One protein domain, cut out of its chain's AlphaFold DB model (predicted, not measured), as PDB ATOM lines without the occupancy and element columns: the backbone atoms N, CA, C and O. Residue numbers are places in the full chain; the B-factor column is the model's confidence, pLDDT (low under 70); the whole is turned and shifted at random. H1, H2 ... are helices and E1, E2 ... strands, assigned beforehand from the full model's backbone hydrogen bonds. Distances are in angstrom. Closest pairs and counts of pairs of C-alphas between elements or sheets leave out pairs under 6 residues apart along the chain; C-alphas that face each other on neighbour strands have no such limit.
ATOM      1  N   VAL A   2      34.047 -28.628  18.244       85.38
ATOM      2  CA  VAL A   2      32.976 -28.784  17.244       85.38
ATOM      3  C   VAL A   2      33.204 -27.749  16.152       85.38
ATOM      4  O   VAL A   2      33.682 -26.660  16.464       85.38
ATOM      5  N   ASP A   3      32.924 -28.091  14.899       90.62
ATOM      6  CA  ASP A   3      32.969 -27.142  13.787       90.62
ATOM      7  C   ASP A   3      31.566 -26.590  13.542       90.62
ATOM      8  O   ASP A   3      30.624 -27.368  13.397       90.62
ATOM      9  N   PHE A   4      31.419 -25.266  13.554       92.94
ATOM     10  CA  PHE A   4      30.179 -24.584  13.200       92.94
ATOM     11  C   PHE A   4      30.306 -23.965  11.821       92.94
ATOM     12  O   PHE A   4      31.314 -23.344  11.495       92.94
ATOM     13  N   ILE A   5      29.231 -24.061  11.051       95.25
ATOM     14  CA  ILE A   5      29.096 -23.377   9.773       95.25
ATOM     15  C   ILE A   5      28.251 -22.131  10.014       95.25
ATOM     16  O   ILE A   5      27.071 -22.224  10.356       95.25
ATOM     17  N   LEU A   6      28.857 -20.956   9.865       94.38
ATOM     18  CA  LEU A   6      28.159 -19.677   9.907       94.38
ATOM     19  C   LEU A   6      27.792 -19.286   8.479       94.38
ATOM     20  O   LEU A   6      28.684 -19.112   7.658       94.38
ATOM     21  N   ARG A   7      26.498 -19.141   8.190       94.88
ATOM     22  CA  ARG A   7      25.969 -18.866   6.850       94.88
ATOM     23  C   ARG A   7      25.345 -17.479   6.768       94.88
ATOM     24  O   ARG A   7      24.508 -17.123   7.603       94.88
ATOM     25  N   ASP A   8      25.704 -16.696   5.757       93.19
ATOM     26  CA  ASP A   8      25.050 -15.404   5.517       93.19
ATOM     27  C   ASP A   8      23.765 -15.540   4.678       93.19
ATOM     28  O   ASP A   8      23.363 -16.621   4.239       93.19
ATOM     29  N   ARG A   9      23.093 -14.412   4.429       89.06
ATOM     30  CA  ARG A   9      21.879 -14.371   3.596       89.06
ATOM     31  C   ARG A   9      22.110 -14.754   2.126       89.06
ATOM     32  O   ARG A   9      21.136 -15.013   1.432       89.06
ATOM     33  N   ARG A  10      23.362 -14.726   1.654       88.62
ATOM     34  CA  ARG A  10      23.775 -15.071   0.285       88.62
ATOM     35  C   ARG A  10      24.214 -16.536   0.175       88.62
ATOM     36  O   ARG A  10      24.587 -16.961  -0.908       88.62
ATOM     37  N   GLY A  11      24.186 -17.292   1.275       90.56
ATOM     38  CA  GLY A  11      24.621 -18.687   1.304       90.56
ATOM     39  C   GLY A  11      26.133 -18.872   1.417       90.56
ATOM     40  O   GLY A  11      26.604 -19.991   1.258       90.56
ATOM     41  N   ARG A  12      26.901 -17.809   1.693       93.50
ATOM     42  CA  ARG A  12      28.341 -17.942   1.948       93.50
ATOM     43  C   ARG A  12      28.567 -18.507   3.337       93.50
ATOM     44  O   ARG A  12      27.913 -18.069   4.286       93.50
ATOM     45  N   ASP A  13      29.534 -19.410   3.429       96.06
ATOM     46  CA  ASP A  13      29.820 -20.178   4.631       96.06
ATOM     47  C   ASP A  13      31.197 -19.857   5.209       96.06
ATOM     48  O   ASP A  13      32.200 -19.763   4.497       96.06
ATOM     49  N   TRP A  14      31.242 -19.753   6.535       96.69
ATOM     50  CA  TRP A  14      32.469 -19.694   7.317       96.69
ATOM     51  C   TRP A  14      32.493 -20.847   8.311       96.69
ATOM     52  O   TRP A  14      31.614 -20.958   9.163       96.69
ATOM     53  N   HIS A  15      33.532 -21.672   8.222       95.69
ATOM     54  CA  HIS A  15      33.813 -22.724   9.192       95.69
ATOM     55  C   HIS A  15      34.527 -22.125  10.400       95.69
ATOM     56  O   HIS A  15      35.618 -21.559  10.269       95.69
ATOM     57  N   VAL A  16      33.896 -22.222  11.564       93.75
ATOM     58  CA  VAL A  16      34.399 -21.686  12.824       93.75
ATOM     59  C   VAL A  16      34.358 -22.779  13.874       93.75
ATOM     60  O   VAL A  16      33.295 -23.264  14.261       93.75
ATOM     61  N   LYS A  17      35.525 -23.123  14.412       90.81
ATOM     62  CA  LYS A  17      35.595 -24.078  15.509       90.81
ATOM     63  C   LYS A  17      35.136 -23.437  16.806       90.81
ATOM     64  O   LYS A  17      35.446 -22.282  17.097       90.81
ATOM     65  N   VAL A  18      34.482 -24.237  17.640       88.62
ATOM     66  CA  VAL A  18      34.118 -23.865  19.004       88.62
ATOM     67  C   VAL A  18      34.720 -24.804  20.039       88.62
ATOM     68  O   VAL A  18      34.822 -26.028  19.857       88.62
ATOM     69  N   ARG A  19      35.103 -24.219  21.177       84.50
ATOM     70  CA  ARG A  19      35.605 -24.940  22.347       84.50
ATOM     71  C   ARG A  19      34.707 -24.692  23.562       84.50
ATOM     72  O   ARG A  19      34.461 -23.532  23.896       84.50
ATOM     73  N   PRO A  20      34.262 -25.749  24.269       82.31
ATOM     74  CA  PRO A  20      33.631 -25.595  25.569       82.31
ATOM     75  C   PRO A  20      34.686 -25.256  26.630       82.31
ATOM     76  O   PRO A  20      35.675 -25.972  26.790       82.31
ATOM     77  N   ILE A  21      34.476 -24.170  27.368       81.94
ATOM     78  CA  ILE A  21      35.310 -23.752  28.499       81.94
ATOM     79  C   ILE A  21      34.368 -23.300  29.617       81.94
ATOM     80  O   ILE A  21      33.582 -22.372  29.443       81.94
ATOM     81  N   GLY A  22      34.406 -23.979  30.767       81.06
ATOM     82  CA  GLY A  22      33.600 -23.600  31.938       81.06
ATOM     83  C   GLY A  22      32.083 -23.557  31.687       81.06
ATOM     84  O   GLY A  22      31.414 -22.650  32.177       81.06
ATOM     85  N   GLY A  23      31.542 -24.486  30.887       75.62
ATOM     86  CA  GLY A  23      30.106 -24.548  30.561       75.62
ATOM     87  C   GLY A  23      29.620 -23.479  29.572       75.62
ATOM     88  O   GLY A  23      28.414 -23.281  29.415       75.62
ATOM     89  N   LYS A  24      30.548 -22.768  28.921       76.62
ATOM     90  CA  LYS A  24      30.286 -21.816  27.837       76.62
ATOM     91  C   LYS A  24      31.018 -22.249  26.573       76.62
ATOM     92  O   LYS A  24      32.038 -22.929  26.659       76.62
ATOM     93  N   LEU A  25      30.512 -21.836  25.417       79.25
ATOM     94  CA  LEU A  25      31.180 -22.024  24.133       79.25
ATOM     95  C   LEU A  25      31.932 -20.755  23.748       79.25
ATOM     96  O   LEU A  25      31.426 -19.648  23.929       79.25
ATOM     97  N   TYR A  26      33.129 -20.946  23.211       83.06
ATOM     98  CA  TYR A  26      33.985 -19.889  22.692       83.06
ATOM     99  C   TYR A  26      34.322 -20.202  21.242       83.06
ATOM    100  O   TYR A  26      34.679 -21.344  20.938       83.06
ATOM    101  N   PHE A  27      34.209 -19.198  20.374       88.44
ATOM    102  CA  PHE A  27      34.722 -19.276  19.012       88.44
ATOM    103  C   PHE A  27      36.253 -19.279  19.030       88.44
ATOM    104  O   PHE A  27      36.867 -18.601  19.851       88.44
ATOM    105  N   ASP A  28      36.851 -20.070  18.147       88.50
ATOM    106  CA  ASP A  28      38.295 -20.268  18.046       88.50
ATOM    107  C   ASP A  28      38.733 -20.153  16.573       88.50
ATOM    108  O   ASP A  28      38.380 -19.175  15.905       88.50
ATOM    109  N   ASP A  29      39.473 -21.135  16.043       91.75
ATOM    110  CA  ASP A  29      39.885 -21.194  14.638       91.75
ATOM    111  C   ASP A  29      38.741 -20.814  13.683       91.75
ATOM    112  O   ASP A  29      37.639 -21.351  13.768       91.75
ATOM    113  N   GLY A  30      39.020 -19.902  12.750       92.44
ATOM    114  CA  GLY A  30      38.046 -19.403  11.771       92.44
ATOM    115  C   GLY A  30      37.325 -18.117  12.190       92.44
ATOM    116  O   GLY A  30      36.943 -17.339  11.318       92.44
ATOM    117  N   TRP A  31      37.237 -17.811  13.491       92.25
ATOM    118  CA  TRP A  31      36.535 -16.616  13.982       92.25
ATOM    119  C   TRP A  31      37.152 -15.305  13.496       92.25
ATOM    120  O   TRP A  31      36.447 -14.405  13.043       92.25
ATOM    121  N   LYS A  32      38.486 -15.205  13.541       87.38
ATOM    122  CA  LYS A  32      39.202 -14.001  13.100       87.38
ATOM    123  C   LYS A  32      38.908 -13.678  11.631       87.38
ATOM    124  O   LYS A  32      38.552 -12.548  11.317       87.38
ATOM    125  N   ARG A  33      38.998 -14.685  10.756       91.19
ATOM    126  CA  ARG A  33      38.703 -14.543   9.323       91.19
ATOM    127  C   ARG A  33      37.242 -14.165   9.091       91.19
ATOM    128  O   ARG A  33      36.966 -13.272   8.305       91.19
ATOM    129  N   PHE A  34      36.317 -14.808   9.802       92.62
ATOM    130  CA  PHE A  34      34.901 -14.450   9.756       92.62
ATOM    131  C   PHE A  34      34.665 -12.973  10.106       92.62
ATOM    132  O   PHE A  34      33.906 -12.297   9.410       92.62
ATOM    133  N   GLY A  35      35.336 -12.459  11.143       89.19
ATOM    134  CA  GLY A  35      35.244 -11.054  11.534       89.19
ATOM    135  C   GLY A  35      35.812 -10.089  10.496       89.19
ATOM    136  O   GLY A  35      35.171  -9.084  10.200       89.19
ATOM    137  N   GLU A  36      36.958 -10.412   9.899       89.38
ATOM    138  CA  GLU A  36      37.567  -9.616   8.823       89.38
ATOM    139  C   GLU A  36      36.677  -9.589   7.569       89.38
ATOM    140  O   GLU A  36      36.341  -8.515   7.067       89.38
ATOM    141  N   ASP A  37      36.213 -10.755   7.110       91.38
ATOM    142  CA  ASP A  37      35.391 -10.892   5.901       91.38
ATOM    143  C   ASP A  37      34.018 -10.219   6.041       91.38
ATOM    144  O   ASP A  37      33.414  -9.833   5.035       91.38
ATOM    145  N   ASN A  38      33.498 -10.080   7.263       89.12
ATOM    146  CA  ASN A  38      32.195  -9.469   7.534       89.12
ATOM    147  C   ASN A  38      32.285  -8.071   8.161       89.12
ATOM    148  O   ASN A  38      31.253  -7.516   8.538       89.12
ATOM    149  N   TYR A  39      33.487  -7.485   8.227       87.69
ATOM    150  CA  TYR A  39      33.741  -6.168   8.817       87.69
ATOM    151  C   TYR A  39      33.136  -6.024  10.221       87.69
ATOM    152  O   TYR A  39      32.466  -5.033  10.510       87.69
ATOM    153  N   LEU A  40      33.315  -7.035  11.076       87.31
ATOM    154  CA  LEU A  40      32.846  -6.968  12.458       87.31
ATOM    155  C   LEU A  40      33.631  -5.923  13.241       87.31
ATOM    156  O   LEU A  40      34.862  -5.954  13.281       87.31
ATOM    157  N   GLU A  41      32.903  -5.034  13.902       83.62
ATOM    158  CA  GLU A  41      33.461  -3.995  14.757       83.62
ATOM    159  C   GLU A  41      33.198  -4.295  16.236       83.62
ATOM    160  O   GLU A  41      32.337  -5.099  16.609       83.62
ATOM    161  N   GLU A  42      33.972  -3.645  17.105       76.81
ATOM    162  CA  GLU A  42      33.744  -3.723  18.542       76.81
ATOM    163  C   GLU A  42      32.349  -3.177  18.872       76.81
ATOM    164  O   GLU A  42      31.976  -2.081  18.454       76.81
ATOM    165  N   ASN A  43      31.606  -3.936  19.676       73.88
ATOM    166  CA  ASN A  43      30.217  -3.712  20.084       73.88
ATOM    167  C   ASN A  43      29.135  -4.126  19.078       73.88
ATOM    168  O   ASN A  43      27.969  -4.134  19.467       73.88
ATOM    169  N   ASP A  44      29.469  -4.561  17.858       84.88
ATOM    170  CA  ASP A  44      28.477  -5.214  16.995       84.88
ATOM    171  C   ASP A  44      27.820  -6.413  17.709       84.88
ATOM    172  O   ASP A  44      28.418  -7.083  18.562       84.88
ATOM    173  N   PHE A  45      26.572  -6.703  17.357       82.25
ATOM    174  CA  PHE A  45      25.847  -7.862  17.868       82.25
ATOM    175  C   PHE A  45      25.585  -8.858  16.753       82.25
ATOM    176  O   PHE A  45      25.121  -8.483  15.676       82.25
ATOM    177  N   LEU A  46      25.820 -10.138  17.037       87.75
ATOM    178  CA  LEU A  46      25.438 -11.216  16.137       87.75
ATOM    179  C   LEU A  46      24.241 -11.971  16.688       87.75
ATOM    180  O   LEU A  46      24.236 -12.402  17.845       87.75
ATOM    181  N   VAL A  47      23.255 -12.159  15.816       87.00
ATOM    182  CA  VAL A  47      22.104 -13.025  16.058       87.00
ATOM    183  C   VAL A  47      22.278 -14.275  15.215       87.00
ATOM    184  O   VAL A  47      22.339 -14.190  13.988       87.00
ATOM    185  N   PHE A  48      22.345 -15.429  15.874       88.38
ATOM    186  CA  PHE A  48      22.481 -16.726  15.221       88.38
ATOM    187  C   PHE A  48      21.152 -17.479  15.242       88.38
ATOM    188  O   PHE A  48      20.524 -17.639  16.285       88.38
ATOM    189  N   THR A  49      20.734 -17.979  14.083       87.88
ATOM    190  CA  THR A  49      19.579 -18.869  13.934       87.88
ATOM    191  C   THR A  49      20.076 -20.227  13.477       87.88
ATOM    192  O   THR A  49      20.612 -20.350  12.376       87.88
ATOM    193  N   ARG A  50      19.894 -21.255  14.308       88.12
ATOM    194  CA  ARG A  50      20.218 -22.630  13.918       88.12
ATOM    195  C   ARG A  50      19.250 -23.084  12.832       88.12
ATOM    196  O   ARG A  50      18.041 -23.046  13.053       88.12
ATOM    197  N   ILE A  51      19.781 -23.503  11.689       90.56
ATOM    198  CA  ILE A  51      18.977 -24.052  10.590       90.56
ATOM    199  C   ILE A  51      19.124 -25.569  10.477       90.56
ATOM    200  O   ILE A  51      18.150 -26.242  10.171       90.56
ATOM    201  N   GLU A  52      20.300 -26.103  10.803       88.69
ATOM    202  CA  GLU A  52      20.614 -27.534  10.785       88.69
ATOM    203  C   GLU A  52      21.595 -27.850  11.923       88.69
ATOM    204  O   GLU A  52      21.979 -26.969  12.705       88.69
ATOM    205  N   ASN A  53      22.028 -29.106  12.026       85.25
ATOM    206  CA  ASN A  53      23.068 -29.488  12.973       85.25
ATOM    207  C   ASN A  53      24.364 -28.730  12.674       85.25
ATOM    208  O   ASN A  53      24.911 -28.821  11.583       85.25
ATOM    209  N   ASN A  54      24.852 -27.982  13.666       87.88
ATOM    210  CA  ASN A  54      26.053 -27.147  13.585       87.88
ATOM    211  C   ASN A  54      26.027 -26.029  12.517       87.88
ATOM    212  O   ASN A  54      27.027 -25.328  12.373       87.88
ATOM    213  N   VAL A  55      24.907 -25.806  11.815       91.50
ATOM    214  CA  VAL A  55      24.765 -24.736  10.812       91.50
ATOM    215  C   VAL A  55      23.899 -23.604  11.354       91.50
ATOM    216  O   VAL A  55      22.738 -23.794  11.735       91.50
ATOM    217  N   PHE A  56      24.454 -22.395  11.341       92.00
ATOM    218  CA  PHE A  56      23.841 -21.191  11.883       92.00
ATOM    219  C   PHE A  56      23.794 -20.092  10.832       92.00
ATOM    220  O   PHE A  56      24.830 -19.600  10.394       92.00
ATOM    221  N   LYS A  57      22.592 -19.627  10.487       92.88
ATOM    222  CA  LYS A  57      22.456 -18.337   9.806       92.88
ATOM    223  C   LYS A  57      22.815 -17.222  10.775       92.88
ATOM    224  O   LYS A  57      22.393 -17.283  11.929       92.88
ATOM    225  N   PHE A  58      23.532 -16.200  10.320       91.19
ATOM    226  CA  PHE A  58      23.854 -15.045  11.156       91.19
ATOM    227  C   PHE A  58      23.339 -13.733  10.566       91.19
ATOM    228  O   PHE A  58      23.235 -13.560   9.350       91.19
ATOM    229  N   LYS A  59      23.038 -12.793  11.462       90.25
ATOM    230  CA  LYS A  59      22.809 -11.381  11.158       90.25
ATOM    231  C   LYS A  59      23.682 -10.530  12.058       90.25
ATOM    232  O   LYS A  59      23.823 -10.846  13.237       90.25
ATOM    233  N   ILE A  60      24.235  -9.459  11.503       89.75
ATOM    234  CA  ILE A  60      25.046  -8.489  12.239       89.75
ATOM    235  C   ILE A  60      24.182  -7.260  12.471       89.75
ATOM    236  O   ILE A  60      23.542  -6.782  11.539       89.75
ATOM    237  N   HIS A  61      24.158  -6.753  13.694       87.44
ATOM    238  CA  HIS A  61      23.478  -5.521  14.061       87.44
ATOM    239  C   HIS A  61      24.483  -4.536  14.637       87.44
ATOM    240  O   HIS A  61      25.267  -4.890  15.519       87.44
ATOM    241  N   GLU A  62      24.438  -3.302  14.148       84.81
ATOM    242  CA  GLU A  62      25.290  -2.230  14.649       84.81
ATOM    243  C   GLU A  62      24.829  -1.809  16.051       84.81
ATOM    244  O   GLU A  62      23.636  -1.599  16.282       84.81
ATOM    245  N   PHE A  63      25.763  -1.630  16.989       76.69
ATOM    246  CA  PHE A  63      25.437  -1.223  18.361       76.69
ATOM    247  C   PHE A  63      24.678   0.105  18.440       76.69
ATOM    248  O   PHE A  63      23.778   0.273  19.261       76.69
ATOM    249  N   SER A  64      25.089   1.073  17.616       79.19
ATOM    250  CA  SER A  64      24.642   2.462  17.717       79.19
ATOM    251  C   SER A  64      23.180   2.620  17.281       79.19
ATOM    252  O   SER A  64      22.392   3.290  17.951       79.19
ATOM    253  N   SER A  65      22.822   1.972  16.172       83.88
ATOM    254  CA  SER A  65      21.530   2.100  15.505       83.88
ATOM    255  C   SER A  65      20.594   0.924  15.785       83.88
ATOM    256  O   SER A  65      19.388   1.047  15.579       83.88
ATOM    257  N   MET A  66      21.131  -0.211  16.252       80.06
ATOM    258  CA  MET A  66      20.451  -1.510  16.360       80.06
ATOM    259  C   MET A  66      19.921  -2.043  15.014       80.06
ATOM    260  O   MET A  66      19.212  -3.053  14.965       80.06
ATOM    261  N   CYS A  67      20.280  -1.393  13.906       85.69
ATOM    262  CA  CYS A  67      19.912  -1.800  12.559       85.69
ATOM    263  C   CYS A  67      20.814  -2.938  12.069       85.69
ATOM    264  O   CYS A  67      21.970  -3.061  12.471       85.69
ATOM    265  N   GLU A  68      20.275  -3.769  11.174       87.00
ATOM    266  CA  GLU A  68      21.035  -4.838  10.523       87.00
ATOM    267  C   GLU A  68      22.127  -4.231   9.619       87.00
ATOM    268  O   GLU A  68      21.833  -3.442   8.717       87.00
ATOM    269  N   LYS A  69      23.389  -4.609   9.851       85.19
ATOM    270  CA  LYS A  69      24.546  -4.240   9.031       85.19
ATOM    271  C   LYS A  69      24.523  -5.092   7.769       85.19
ATOM    272  O   LYS A  69      24.859  -6.276   7.774       85.19
ATOM    273  N   ILE A  70      24.094  -4.486   6.668       79.38
ATOM    274  CA  ILE A  70      24.064  -5.140   5.364       79.38
ATOM    275  C   ILE A  70      25.399  -4.901   4.665       79.38
ATOM    276  O   ILE A  70      25.722  -3.767   4.314       79.38
ATOM    277  N   LYS A  71      26.149  -5.975   4.401       71.25
ATOM    278  CA  LYS A  71      27.304  -5.913   3.500       71.25
ATOM    279  C   LYS A  71      26.788  -5.654   2.080       71.25
ATOM    280  O   LYS A  71      26.258  -6.562   1.438       71.25
ATOM    281  N   GLY A 103      22.769 -36.995  23.252       52.47
ATOM    282  CA  GLY A 103      23.770 -35.939  23.170       52.47
ATOM    283  C   GLY A 103      23.418 -34.754  24.064       52.47
ATOM    284  O   GLY A 103      22.805 -33.787  23.618       52.47
ATOM    285  N   ASP A 104      23.832 -34.837  25.329       50.41
ATOM    286  CA  ASP A 104      24.028 -33.741  26.282       50.41
ATOM    287  C   ASP A 104      22.962 -32.626  26.296       50.41
ATOM    288  O   ASP A 104      23.045 -31.620  25.586       50.41
ATOM    289  N   VAL A 105      22.058 -32.676  27.279       48.59
ATOM    290  CA  VAL A 105      21.162 -31.556  27.656       48.59
ATOM    291  C   VAL A 105      21.933 -30.227  27.852       48.59
ATOM    292  O   VAL A 105      21.394 -29.143  27.637       48.59
ATOM    293  N   ASN A 106      23.236 -30.293  28.152       53.22
ATOM    294  CA  ASN A 106      24.135 -29.138  28.255       53.22
ATOM    295  C   ASN A 106      24.466 -28.458  26.914       53.22
ATOM    296  O   ASN A 106      24.792 -27.268  26.891       53.22
ATOM    297  N   MET A 107      24.430 -29.191  25.800       49.50
ATOM    298  CA  MET A 107      24.800 -28.679  24.482       49.50
ATOM    299  C   MET A 107      23.666 -27.841  23.883       49.50
ATOM    300  O   MET A 107      23.923 -26.777  23.321       49.50
ATOM    301  N   ILE A 108      22.409 -28.235  24.111       55.78
ATOM    302  CA  ILE A 108      21.223 -27.431  23.770       55.78
ATOM    303  C   ILE A 108      21.234 -26.092  24.527       55.78
ATOM    304  O   ILE A 108      21.031 -25.041  23.916       55.78
ATOM    305  N   ASP A 109      21.555 -26.098  25.823       54.59
ATOM    306  CA  ASP A 109      21.688 -24.873  26.625       54.59
ATOM    307  C   ASP A 109      22.830 -23.971  26.139       54.59
ATOM    308  O   ASP A 109      22.729 -22.739  26.170       54.59
ATOM    309  N   ALA A 110      23.928 -24.565  25.675       52.38
ATOM    310  CA  ALA A 110      25.036 -23.824  25.093       52.38
ATOM    311  C   ALA A 110      24.646 -23.181  23.749       52.38
ATOM    312  O   ALA A 110      24.968 -22.013  23.525       52.38
ATOM    313  N   TYR A 111      23.880 -23.889  22.912       52.41
ATOM    314  CA  TYR A 111      23.301 -23.361  21.672       52.41
ATOM    315  C   TYR A 111      22.283 -22.246  21.909       52.41
ATOM    316  O   TYR A 111      22.282 -21.253  21.184       52.41
ATOM    317  N   SER A 112      21.459 -22.357  22.952       49.88
ATOM    318  CA  SER A 112      20.524 -21.297  23.344       49.88
ATOM    319  C   SER A 112      21.255 -19.996  23.719       49.88
ATOM    320  O   SER A 112      20.799 -18.900  23.395       49.88
ATOM    321  N   LYS A 113      22.448 -20.101  24.322       49.50
ATOM    322  CA  LYS A 113      23.292 -18.950  24.699       49.50
ATOM    323  C   LYS A 113      24.050 -18.312  23.530       49.50
ATOM    324  O   LYS A 113      24.513 -17.185  23.681       49.50
ATOM    325  N   LEU A 114      24.148 -18.976  22.375       53.47
ATOM    326  CA  LEU A 114      24.667 -18.371  21.139       53.47
ATOM    327  C   LEU A 114      23.685 -17.375  20.509       53.47
ATOM    328  O   LEU A 114      24.093 -16.620  19.641       53.47
ATOM    329  N   CYS A 115      22.421 -17.326  20.949       47.03
ATOM    330  CA  CYS A 115      21.385 -16.466  20.361       47.03
ATOM    331  C   CYS A 115      21.775 -14.972  20.315       47.03
ATOM    332  O   CYS A 115      21.380 -14.271  19.385       47.03
ATOM    333  N   CYS A 116      22.610 -14.505  21.255       51.47
ATOM    334  CA  CYS A 116      23.134 -13.139  21.274       51.47
ATOM    335  C   CYS A 116      24.604 -13.130  21.721       51.47
ATOM    336  O   CYS A 116      24.891 -13.130  22.922       51.47
ATOM    337  N   VAL A 117      25.547 -13.079  20.779       61.62
ATOM    338  CA  VAL A 117      26.961 -12.837  21.107       61.62
ATOM    339  C   VAL A 117      27.231 -11.343  20.954       61.62
ATOM    340  O   VAL A 117      27.146 -10.799  19.853       61.62
ATOM    341  N   LYS A 118      27.551 -10.668  22.065       53.16
ATOM    342  CA  LYS A 118      28.191  -9.348  22.005       53.16
ATOM    343  C   LYS A 118      29.623  -9.546  21.521       53.16
ATOM    344  O   LYS A 118      30.319 -10.404  22.068       53.16
ATOM    345  N   THR A 119      30.101  -8.738  20.583       53.91
ATOM    346  CA  THR A 119      31.503  -8.776  20.114       53.91
ATOM    347  C   THR A 119      32.537  -8.326  21.159       53.91
ATOM    348  O   THR A 119      33.717  -8.204  20.840       53.91
ATOM    349  N   GLU A 120      32.162  -8.194  22.440       41.59
ATOM    350  CA  GLU A 120      33.052  -7.923  23.585       41.59
ATOM    351  C   GLU A 120      34.178  -8.978  23.782       41.59
ATOM    352  O   GLU A 120      34.982  -8.855  24.704       41.59
ATOM    353  N   GLN A 121      34.282 -10.008  22.930       41.12
ATOM    354  CA  GLN A 121      35.317 -11.053  22.975       41.12
ATOM    355  C   GLN A 121      36.313 -11.035  21.798       41.12
ATOM    356  O   GLN A 121      36.985 -12.033  21.557       41.12
ATOM    357  N   LEU A 122      36.495  -9.915  21.089       38.12
ATOM    358  CA  LEU A 122      37.514  -9.779  20.024       38.12
ATOM    359  C   LEU A 122      38.987  -9.797  20.508       38.12
ATOM    360  O   LEU A 122      39.886  -9.379  19.782       38.12
ATOM    361  N   LYS A 123      39.275 -10.290  21.718       32.69
ATOM    362  CA  LYS A 123      40.643 -10.459  22.226       32.69
ATOM    363  C   LYS A 123      40.917 -11.930  22.516       32.69
ATOM    364  O   LYS A 123      40.602 -12.419  23.600       32.69
ATOM    365  N   CYS A 124      41.521 -12.598  21.539       32.84
ATOM    366  CA  CYS A 124      42.470 -13.674  21.803       32.84
ATOM    367  C   CYS A 124      43.871 -13.060  21.851       32.84
ATOM    368  O   CYS A 124      44.168 -12.234  20.955       32.84
TER     369      CYS A 124
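Overview. This is residues 2 to 71 and 103 to 124 of the 124 residues of the protein "B3 domain-containing protein" of Trifolium pratense (UniProt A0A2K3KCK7). One strongly twisted sheet of five strands curls like part of a barrel without closing, with H1 over E2 and H2 by the gap between the edge strands E3 and E4. After H2, residues 117 to 118 pair with residues 45 to 46 of E4. The printed part has 92 residues, in the order E1 E2 E3 H1 E4 E5 H2; the sheet runs E3 E2 E1 E5 E4, mixed, and the class is mixed, helices and strands. The whole is compact, with a radius of gyration of the C-alphas of 12.8 A and spans of 37 by 27 by 22 A.

Arrangement. Begin with E1, residues 2 to 7, and E2, residues 13 to 21, a hairpin in which N 4 and O 16 are 2.8 A apart, within hydrogen-bond range. E3, residues 24 to 27, forms the next hairpin with E2, with N 26 and O 19 3.0 A apart; E1 E2 E3 are a meander, each strand the antiparallel neighbour of the one before. H1, residues 31 to 37, is on the sheet at a height of 9.3 A, along E2 at 14 degrees on the local plane; the closest C-alphas are those of Val 16 and Trp 31, 5.6 A. E4, residues 45 to 52, and E5, residues 55 to 61, form a hairpin with N 49 and O 57 2.8 A apart. E5 is parallel to E1, with N 56 and O 5 2.8 A apart. H2, residues 105 to 113, is on the opposite face from H1, though only just enough C-alphas of the sheet, 6, lie near it to fit its local plane; the closest C-alphas of E3 and H2 are those of Lys 24 and Ala 110, 6.3 A. H2 and E4 are near each other. Every O i to N i+4 pair of H1 is within hydrogen-bond range, and 4 of 5 in H2.

Along the chain. Find C-alpha 2 at (32.976, -28.784, 17.244), where E1 begins. E2 spans 24.8 A, E4 21.6 A and E5 19.5 A. H2 runs 13.1 A to C-alpha 113 at (23.292, -18.950, 24.699).

Size, cuts and confidence. The C-alphas of Ser 65 and Gly 103, the two farthest apart, are 38.9 A apart. Residues 72 to 102 are not printed, and C-alphas 71 and 103 stand 36.1 A apart across the cut. Of the links printed whole, none is long. Residues 103 to 124 have pLDDT under 70.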